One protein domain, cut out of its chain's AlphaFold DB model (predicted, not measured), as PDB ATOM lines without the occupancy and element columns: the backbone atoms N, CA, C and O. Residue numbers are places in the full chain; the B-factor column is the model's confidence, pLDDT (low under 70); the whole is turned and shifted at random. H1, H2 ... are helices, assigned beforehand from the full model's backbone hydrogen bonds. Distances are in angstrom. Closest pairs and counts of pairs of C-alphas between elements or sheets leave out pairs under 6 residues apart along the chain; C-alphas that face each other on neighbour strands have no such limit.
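Overview. This is residues 25 to 81 of the 105 residues of an uncharacterized protein of Mycobacteroides abscessus subsp. bolletii 1513 (UniProt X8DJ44). The model is a loose, open ring of helices with an empty middle: the longest helix, H1, makes one side, H2 leads away from it at about a right angle, H3 makes the far side, and the short H4 brings the printed part back to H1. No helix fills the middle, and H3 touches no helix. The printed part has 57 residues with four named helices, H1, H2, H3 and H4 in that order, and no named strand; the class is all helix. It is loose, with a radius of gyration of the C-alphas of 13.1 A, and spans 35 by 26 by 16 A.

Arrangement. H1, residues 26 to 41, touches H2, residues 48 to 57, with its residues 32 to 36 alone. The closest C-alphas are those of Met 36 and Arg 48, 7.0 A apart, and the lines are about perpendicular at 88 degrees. With its residues 27 to 31 alone H1 touches H4, residues 78 to 81; the closest C-alphas are those of Ala 27 and Val 78, 6.1 A apart. H3, residues 63 to 73, is apart from H1, H2 and H4. H2 and H4 are apart. In H1, H2 and H3 every O i to N i+4 pair is within hydrogen-bond range; H4 is too short for such a pair.

Along the chain. H1 is 22.6 A long and begins at C-alpha 26, (176.212, 172.699, 163.469). H2 measures 14.1 A and H3 15.3 A, with C-alpha 63 at (200.907, 166.779, 154.312). H4, 5.3 A long, ends at C-alpha 81, (184.994, 174.378, 168.314).

Size, cuts and confidence. The two C-alphas farthest apart, those of Gly 43 and Glu 64, are 35.7 A apart. Residues 53 to 60, of which 53 to 57 belong to H2, stand free, and so do residues 62 to 68, of which 63 to 68 belong to H3. The printed part has no cut and no long link. Its mean pLDDT is 94.7, and no printed residue is under 70.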
ATOM      1  N   PRO A  25     179.008 169.970 160.595       93.19
ATOM      2  CA  PRO A  25     178.432 169.940 161.935       93.19
ATOM      3  C   PRO A  25     177.948 171.336 162.349       93.19
ATOM      4  O   PRO A  25     178.637 172.322 162.091       93.19
ATOM      5  N   LEU A  26     176.811 171.419 163.048       92.25
ATOM      6  CA  LEU A  26     176.212 172.699 163.469       92.25
ATOM      7  C   LEU A  26     177.180 173.583 164.273       92.25
ATOM      8  O   LEU A  26     177.214 174.792 164.085       92.25
ATOM      9  N   ALA A  27     178.031 172.983 165.109       92.62
ATOM     10  CA  ALA A  27     179.037 173.723 165.873       92.62
ATOM     11  C   ALA A  27     180.071 174.435 164.981       92.62
ATOM     12  O   ALA A  27     180.521 175.533 165.297       92.62
ATOM     13  N   VAL A  28     180.437 173.829 163.846       93.62
ATOM     14  CA  VAL A  28     181.334 174.453 162.864       93.62
ATOM     15  C   VAL A  28     180.606 175.578 162.131       93.62
ATOM     16  O   VAL A  28     181.187 176.638 161.915       93.62
ATOM     17  N   ASP A  29     179.331 175.372 161.794       92.00
ATOM     18  CA  ASP A  29     178.500 176.394 161.155       92.00
ATOM     19  C   ASP A  29     178.379 177.659 162.019       92.00
ATOM     20  O   ASP A  29     178.628 178.762 161.529       92.00
ATOM     21  N   GLN A  30     178.114 177.478 163.314       92.38
ATOM     22  CA  GLN A  30     178.036 178.551 164.303       92.38
ATOM     23  C   GLN A  30     179.395 179.210 164.569       92.38
ATOM     24  O   GLN A  30     179.467 180.424 164.748       92.38
ATOM     25  N   ARG A  31     180.499 178.447 164.540       94.25
ATOM     26  CA  ARG A  31     181.851 179.029 164.594       94.25
ATOM     27  C   ARG A  31     182.086 179.990 163.428       94.25
ATOM     28  O   ARG A  31     182.673 181.048 163.631       94.25
ATOM     29  N   ILE A  32     181.646 179.637 162.218       93.81
ATOM     30  CA  ILE A  32     181.765 180.517 161.046       93.81
ATOM     31  C   ILE A  32     180.949 181.798 161.254       93.81
ATOM     32  O   ILE A  32     181.455 182.872 160.945       93.81
ATOM     33  N   ASP A  33     179.741 181.716 161.819       92.31
ATOM     34  CA  ASP A  33     178.938 182.910 162.135       92.31
ATOM     35  C   ASP A  33     179.623 183.821 163.161       92.31
ATOM     36  O   ASP A  33     179.667 185.036 162.975       92.31
ATOM     37  N   ALA A  34     180.226 183.251 164.204       93.56
ATOM     38  CA  ALA A  34     180.989 184.030 165.178       93.56
ATOM     39  C   ALA A  34     182.203 184.728 164.533       93.56
ATOM     40  O   ALA A  34     182.464 185.900 164.796       93.56
ATOM     41  N   LEU A  35     182.922 184.044 163.636       95.75
ATOM     42  CA  LEU A  35     184.024 184.648 162.877       95.75
ATOM     43  C   LEU A  35     183.538 185.755 161.926       95.75
ATOM     44  O   LEU A  35     184.192 186.791 161.820       95.75
ATOM     45  N   MET A  36     182.383 185.569 161.280       95.38
ATOM     46  CA  MET A  36     181.726 186.594 160.462       95.38
ATOM     47  C   MET A  36     181.361 187.837 161.283       95.38
ATOM     48  O   MET A  36     181.598 188.954 160.818       95.38
ATOM     49  N   SER A  37     180.816 187.658 162.494       94.31
ATOM     50  CA  SER A  37     180.499 188.772 163.402       94.31
ATOM     51  C   SER A  37     181.757 189.564 163.736       94.31
ATOM     52  O   SER A  37     181.789 190.769 163.521       94.31
ATOM     53  N   ARG A  38     182.841 188.881 164.129       96.25
ATOM     54  CA  ARG A  38     184.127 189.525 164.446       96.25
ATOM     55  C   ARG A  38     184.712 190.300 163.265       96.25
ATOM     56  O   ARG A  38     185.214 191.403 163.453       96.25
ATOM     57  N   ALA A  39     184.643 189.749 162.051       96.69
ATOM     58  CA  ALA A  39     185.068 190.464 160.845       96.69
ATOM     59  C   ALA A  39     184.209 191.720 160.604       96.69
ATOM     60  O   ALA A  39     184.741 192.795 160.343       96.69
ATOM     61  N   THR A  40     182.889 191.602 160.770       96.12
ATOM     62  CA  THR A  40     181.954 192.729 160.621       96.12
ATOM     63  C   THR A  40     182.212 193.820 161.665       96.12
ATOM     64  O   THR A  40     182.241 195.001 161.330       96.12
ATOM     65  N   GLU A  41     182.452 193.436 162.919       96.50
ATOM     66  CA  GLU A  41     182.811 194.340 164.021       96.50
ATOM     67  C   GLU A  41     184.147 195.055 163.775       96.50
ATOM     68  O   GLU A  41     184.304 196.213 164.157       96.50
ATOM     69  N   ALA A  42     185.086 194.402 163.085       97.31
ATOM     70  CA  ALA A  42     186.342 195.006 162.643       97.31
ATOM     71  C   ALA A  42     186.181 195.966 161.443       97.31
ATOM     72  O   ALA A  42     187.162 196.573 161.018       97.31
ATOM     73  N   GLY A  43     184.965 196.135 160.913       97.25
ATOM     74  CA  GLY A  43     184.658 197.028 159.793       97.25
ATOM     75  C   GLY A  43     184.708 196.364 158.415       97.25
ATOM     76  O   GLY A  43     184.513 197.048 157.409       97.25
ATOM     77  N   GLU A  44     184.929 195.049 158.347       97.50
ATOM     78  CA  GLU A  44     185.013 194.328 157.080       97.50
ATOM     79  C   GLU A  44     183.630 193.979 156.529       97.50
ATOM     80  O   GLU A  44     182.773 193.404 157.207       97.50
ATOM     81  N   ARG A  45     183.419 194.266 155.243       94.12
ATOM     82  CA  ARG A  45     182.207 193.867 154.521       94.12
ATOM     83  C   ARG A  45     182.467 192.565 153.773       94.12
ATOM     84  O   ARG A  45     182.848 192.592 152.609       94.12
ATOM     85  N   THR A  46     182.198 191.437 154.424       93.69
ATOM     86  CA  THR A  46     182.453 190.101 153.863       93.69
ATOM     87  C   THR A  46     181.210 189.200 153.862       93.69
ATOM     88  O   THR A  46     180.119 189.592 154.278       93.69
ATOM     89  N   ASN A  47     181.347 187.980 153.345       92.25
ATOM     90  CA  ASN A  47     180.326 186.934 153.354       92.25
ATOM     91  C   ASN A  47     180.953 185.567 153.689       92.25
ATOM     92  O   ASN A  47     182.166 185.389 153.615       92.25
ATOM     93  N   ARG A  48     180.124 184.562 154.013       91.31
ATOM     94  CA  ARG A  48     180.613 183.232 154.434       91.31
ATOM     95  C   ARG A  48     181.522 182.560 153.399       91.31
ATOM     96  O   ARG A  48     182.489 181.910 153.784       91.31
ATOM     97  N   LYS A  49     181.220 182.697 152.100       90.88
ATOM     98  CA  LYS A  49     182.034 182.116 151.017       90.88
ATOM     99  C   LYS A  49     183.427 182.742 151.020       90.88
ATOM    100  O   LYS A  49     184.411 182.012 150.993       90.88
ATOM    101  N   GLU A  50     183.489 184.066 151.064       94.06
ATOM    102  CA  GLU A  50     184.739 184.821 151.086       94.06
ATOM    103  C   GLU A  50     185.556 184.526 152.347       94.06
ATOM    104  O   GLU A  50     186.729 184.196 152.225       94.06
ATOM    105  N   LEU A  51     184.934 184.523 153.531       95.12
ATOM    106  CA  LEU A  51     185.614 184.195 154.787       95.12
ATOM    107  C   LEU A  51     186.245 182.794 154.750       95.12
ATOM    108  O   LEU A  51     187.406 182.622 155.113       95.12
ATOM    109  N   ILE A  52     185.499 181.781 154.291       93.31
ATOM    110  CA  ILE A  52     186.022 180.411 154.169       93.31
ATOM    111  C   ILE A  52     187.147 180.355 153.130       93.31
ATOM    112  O   ILE A  52     188.174 179.725 153.381       93.31
ATOM    113  N   ALA A  53     186.975 181.009 151.979       93.25
ATOM    114  CA  ALA A  53     187.998 181.062 150.942       93.25
ATOM    115  C   ALA A  53     189.280 181.744 151.443       93.25
ATOM    116  O   ALA A  53     190.364 181.232 151.188       93.25
ATOM    117  N   ALA A  54     189.163 182.834 152.205       95.06
ATOM    118  CA  ALA A  54     190.290 183.528 152.816       95.06
ATOM    119  C   ALA A  54     191.032 182.625 153.813       95.06
ATOM    120  O   ALA A  54     192.250 182.488 153.722       95.06
ATOM    121  N   LEU A  55     190.308 181.928 154.699       94.50
ATOM    122  CA  LEU A  55     190.910 180.964 155.628       94.50
ATOM    123  C   LEU A  55     191.682 179.867 154.883       94.50
ATOM    124  O   LEU A  55     192.818 179.563 155.245       94.50
ATOM    125  N   LEU A  56     191.099 179.303 153.821       92.94
ATOM    126  CA  LEU A  56     191.744 178.273 153.002       92.94
ATOM    127  C   LEU A  56     192.957 178.807 152.230       92.94
ATOM    128  O   LEU A  56     193.967 178.117 152.159       92.94
ATOM    129  N   ALA A  57     192.881 180.024 151.685       93.25
ATOM    130  CA  ALA A  57     193.978 180.645 150.944       93.25
ATOM    131  C   ALA A  57     195.214 180.901 151.821       93.25
ATOM    132  O   ALA A  57     196.331 180.927 151.315       93.25
ATOM    133  N   THR A  58     195.016 181.071 153.132       92.88
ATOM    134  CA  THR A  58     196.100 181.274 154.108       92.88
ATOM    135  C   THR A  58     196.617 179.986 154.753       92.88
ATOM    136  O   THR A  58     197.611 180.021 155.475       92.88
ATOM    137  N   ALA A  59     195.957 178.847 154.526       92.50
ATOM    138  CA  ALA A  59     196.305 177.575 155.148       92.50
ATOM    139  C   ALA A  59     197.442 176.868 154.386       92.50
ATOM    140  O   ALA A  59     197.218 175.846 153.738       92.50
ATOM    141  N   ASP A  60     198.660 177.410 154.468       94.12
ATOM    142  CA  ASP A  60     199.863 176.758 153.939       94.12
ATOM    143  C   ASP A  60     200.358 175.696 154.933       94.12
ATOM    144  O   ASP A  60     200.827 176.016 156.026       94.12
ATOM    145  N   MET A  61     200.153 174.420 154.598       95.12
ATOM    146  CA  MET A  61     200.463 173.282 155.465       95.12
ATOM    147  C   MET A  61     201.032 172.125 154.654       95.12
ATOM    148  O   MET A  61     200.520 171.751 153.596       95.12
ATOM    149  N   THR A  62     202.046 171.479 155.213       97.25
ATOM    150  CA  THR A  62     202.568 170.208 154.720       97.25
ATOM    151  C   THR A  62     201.546 169.078 154.889       97.25
ATOM    152  O   THR A  62     200.597 169.147 155.678       97.25
ATOM    153  N   GLY A  63     201.761 167.964 154.181       96.75
ATOM    154  CA  GLY A  63     200.907 166.779 154.312       96.75
ATOM    155  C   GLY A  63     200.859 166.210 155.739       96.75
ATOM    156  O   GLY A  63     199.815 165.719 156.175       96.75
ATOM    157  N   GLU A  64     201.957 166.307 156.495       98.06
ATOM    158  CA  GLU A  64     202.008 165.865 157.893       98.06
ATOM    159  C   GLU A  64     201.155 166.757 158.803       98.06
ATOM    160  O   GLU A  64     200.363 166.252 159.610       98.06
ATOM    161  N   GLU A  65     201.255 168.076 158.634       97.69
ATOM    162  CA  GLU A  65     200.468 169.062 159.377       97.69
ATOM    163  C   GLU A  65     198.972 168.908 159.101       97.69
ATOM    164  O   GLU A  65     198.180 168.852 160.046       97.69
ATOM    165  N   LEU A  66     198.582 168.708 157.837       97.25
ATOM    166  CA  LEU A  66     197.199 168.392 157.465       97.25
ATOM    167  C   LEU A  66     196.715 167.099 158.134       97.25
ATOM    168  O   LEU A  66     195.606 167.041 158.676       97.25
ATOM    169  N   GLY A  67     197.553 166.060 158.155       98.06
ATOM    170  CA  GLY A  67     197.249 164.807 158.845       98.06
ATOM    171  C   GLY A  67     197.006 165.007 160.346       98.06
ATOM    172  O   GLY A  67     196.051 164.457 160.906       98.06
ATOM    173  N   ASN A  68     197.839 165.821 160.997       97.75
ATOM    174  CA  ASN A  68     197.693 166.176 162.408       97.75
ATOM    175  C   ASN A  68     196.428 167.003 162.667       97.75
ATOM    176  O   ASN A  68     195.674 166.686 163.594       97.75
ATOM    177  N   LEU A  69     196.146 167.994 161.818       96.75
ATOM    178  CA  LEU A  69     194.942 168.821 161.883       96.75
ATOM    179  C   LEU A  69     193.678 167.957 161.817       96.75
ATOM    180  O   LEU A  69     192.797 168.085 162.669       96.75
ATOM    181  N   LEU A  70     193.612 167.010 160.878       97.69
ATOM    182  CA  LEU A  70     192.463 166.112 160.734       97.69
ATOM    183  C   LEU A  70     192.292 165.179 161.942       97.69
ATOM    184  O   LEU A  70     191.169 164.973 162.407       97.69
ATOM    185  N   ARG A  71     193.384 164.620 162.481       98.31
ATOM    186  CA  ARG A  71     193.339 163.784 163.697       98.31
ATOM    187  C   ARG A  71     192.892 164.569 164.928       98.31
ATOM    188  O   ARG A  71     192.241 164.000 165.805       98.31
ATOM    189  N   ARG A  72     193.259 165.849 165.018       96.94
ATOM    190  CA  ARG A  72     192.792 166.745 166.078       96.94
ATOM    191  C   ARG A  72     191.306 167.031 165.914       96.94
ATOM    192  O   ARG A  72     190.555 166.728 166.831       96.94
ATOM    193  N   TYR A  73     190.882 167.483 164.735       96.19
ATOM    194  CA  TYR A  73     189.479 167.778 164.432       96.19
ATOM    195  C   TYR A  73     188.546 166.603 164.754       96.19
ATOM    196  O   TYR A  73     187.526 166.781 165.411       96.19
ATOM    197  N   ARG A  74     188.924 165.375 164.374       96.62
ATOM    198  CA  ARG A  74     188.128 164.161 164.648       96.62
ATOM    199  C   ARG A  74     187.962 163.838 166.137       96.62
ATOM    200  O   ARG A  74     187.071 163.069 166.478       96.62
ATOM    201  N   ARG A  75     188.829 164.368 167.004       97.06
ATOM    202  CA  ARG A  75     188.780 164.180 168.463       97.06
ATOM    203  C   ARG A  75     188.254 165.410 169.205       97.06
ATOM    204  O   ARG A  75     188.070 165.328 170.416       97.06
ATOM    205  N   SER A  76     188.040 166.524 168.507       95.25
ATOM    206  CA  SER A  76     187.596 167.770 169.122       95.25
ATOM    207  C   SER A  76     186.170 167.667 169.643       95.25
ATOM    208  O   SER A  76     185.293 167.068 169.015       95.25
ATOM    209  N   LYS A  77     185.936 168.289 170.797       93.50
ATOM    210  CA  LYS A  77     184.601 168.396 171.399       93.50
ATOM    211  C   LYS A  77     183.878 169.638 170.881       93.50
ATOM    212  O   LYS A  77     184.516 170.616 170.505       93.50
ATOM    213  N   VAL A  78     182.543 169.635 170.927       91.75
ATOM    214  CA  VAL A  78     181.710 170.786 170.513       91.75
ATOM    215  C   VAL A  78     182.145 172.082 171.208       91.75
ATOM    216  O   VAL A  78     182.312 173.101 170.542       91.75
ATOM    217  N   ALA A  79     182.413 172.021 172.515       89.50
ATOM    218  CA  ALA A  79     182.848 173.170 173.306       89.50
ATOM    219  C   ALA A  79     184.205 173.756 172.864       89.50
ATOM    220  O   ALA A  79     184.436 174.945 173.030       89.50
ATOM    221  N   GLU A  80     185.092 172.952 172.270       90.69
ATOM    222  CA  GLU A  80     186.398 173.422 171.775       90.69
ATOM    223  C   GLU A  80     186.289 174.123 170.411       90.69
ATOM    224  O   GLU A  80     187.181 174.871 170.012       90.69
ATOM    225  N   VAL A  81     185.220 173.837 169.661       92.06
ATOM    226  CA  VAL A  81     184.994 174.378 168.314       92.06
ATOM    227  C   VAL A  81     184.265 175.714 168.374       92.06
ATOM    228  O   VAL A  81     184.535 176.596 167.558       92.06
TER     229      VAL A  81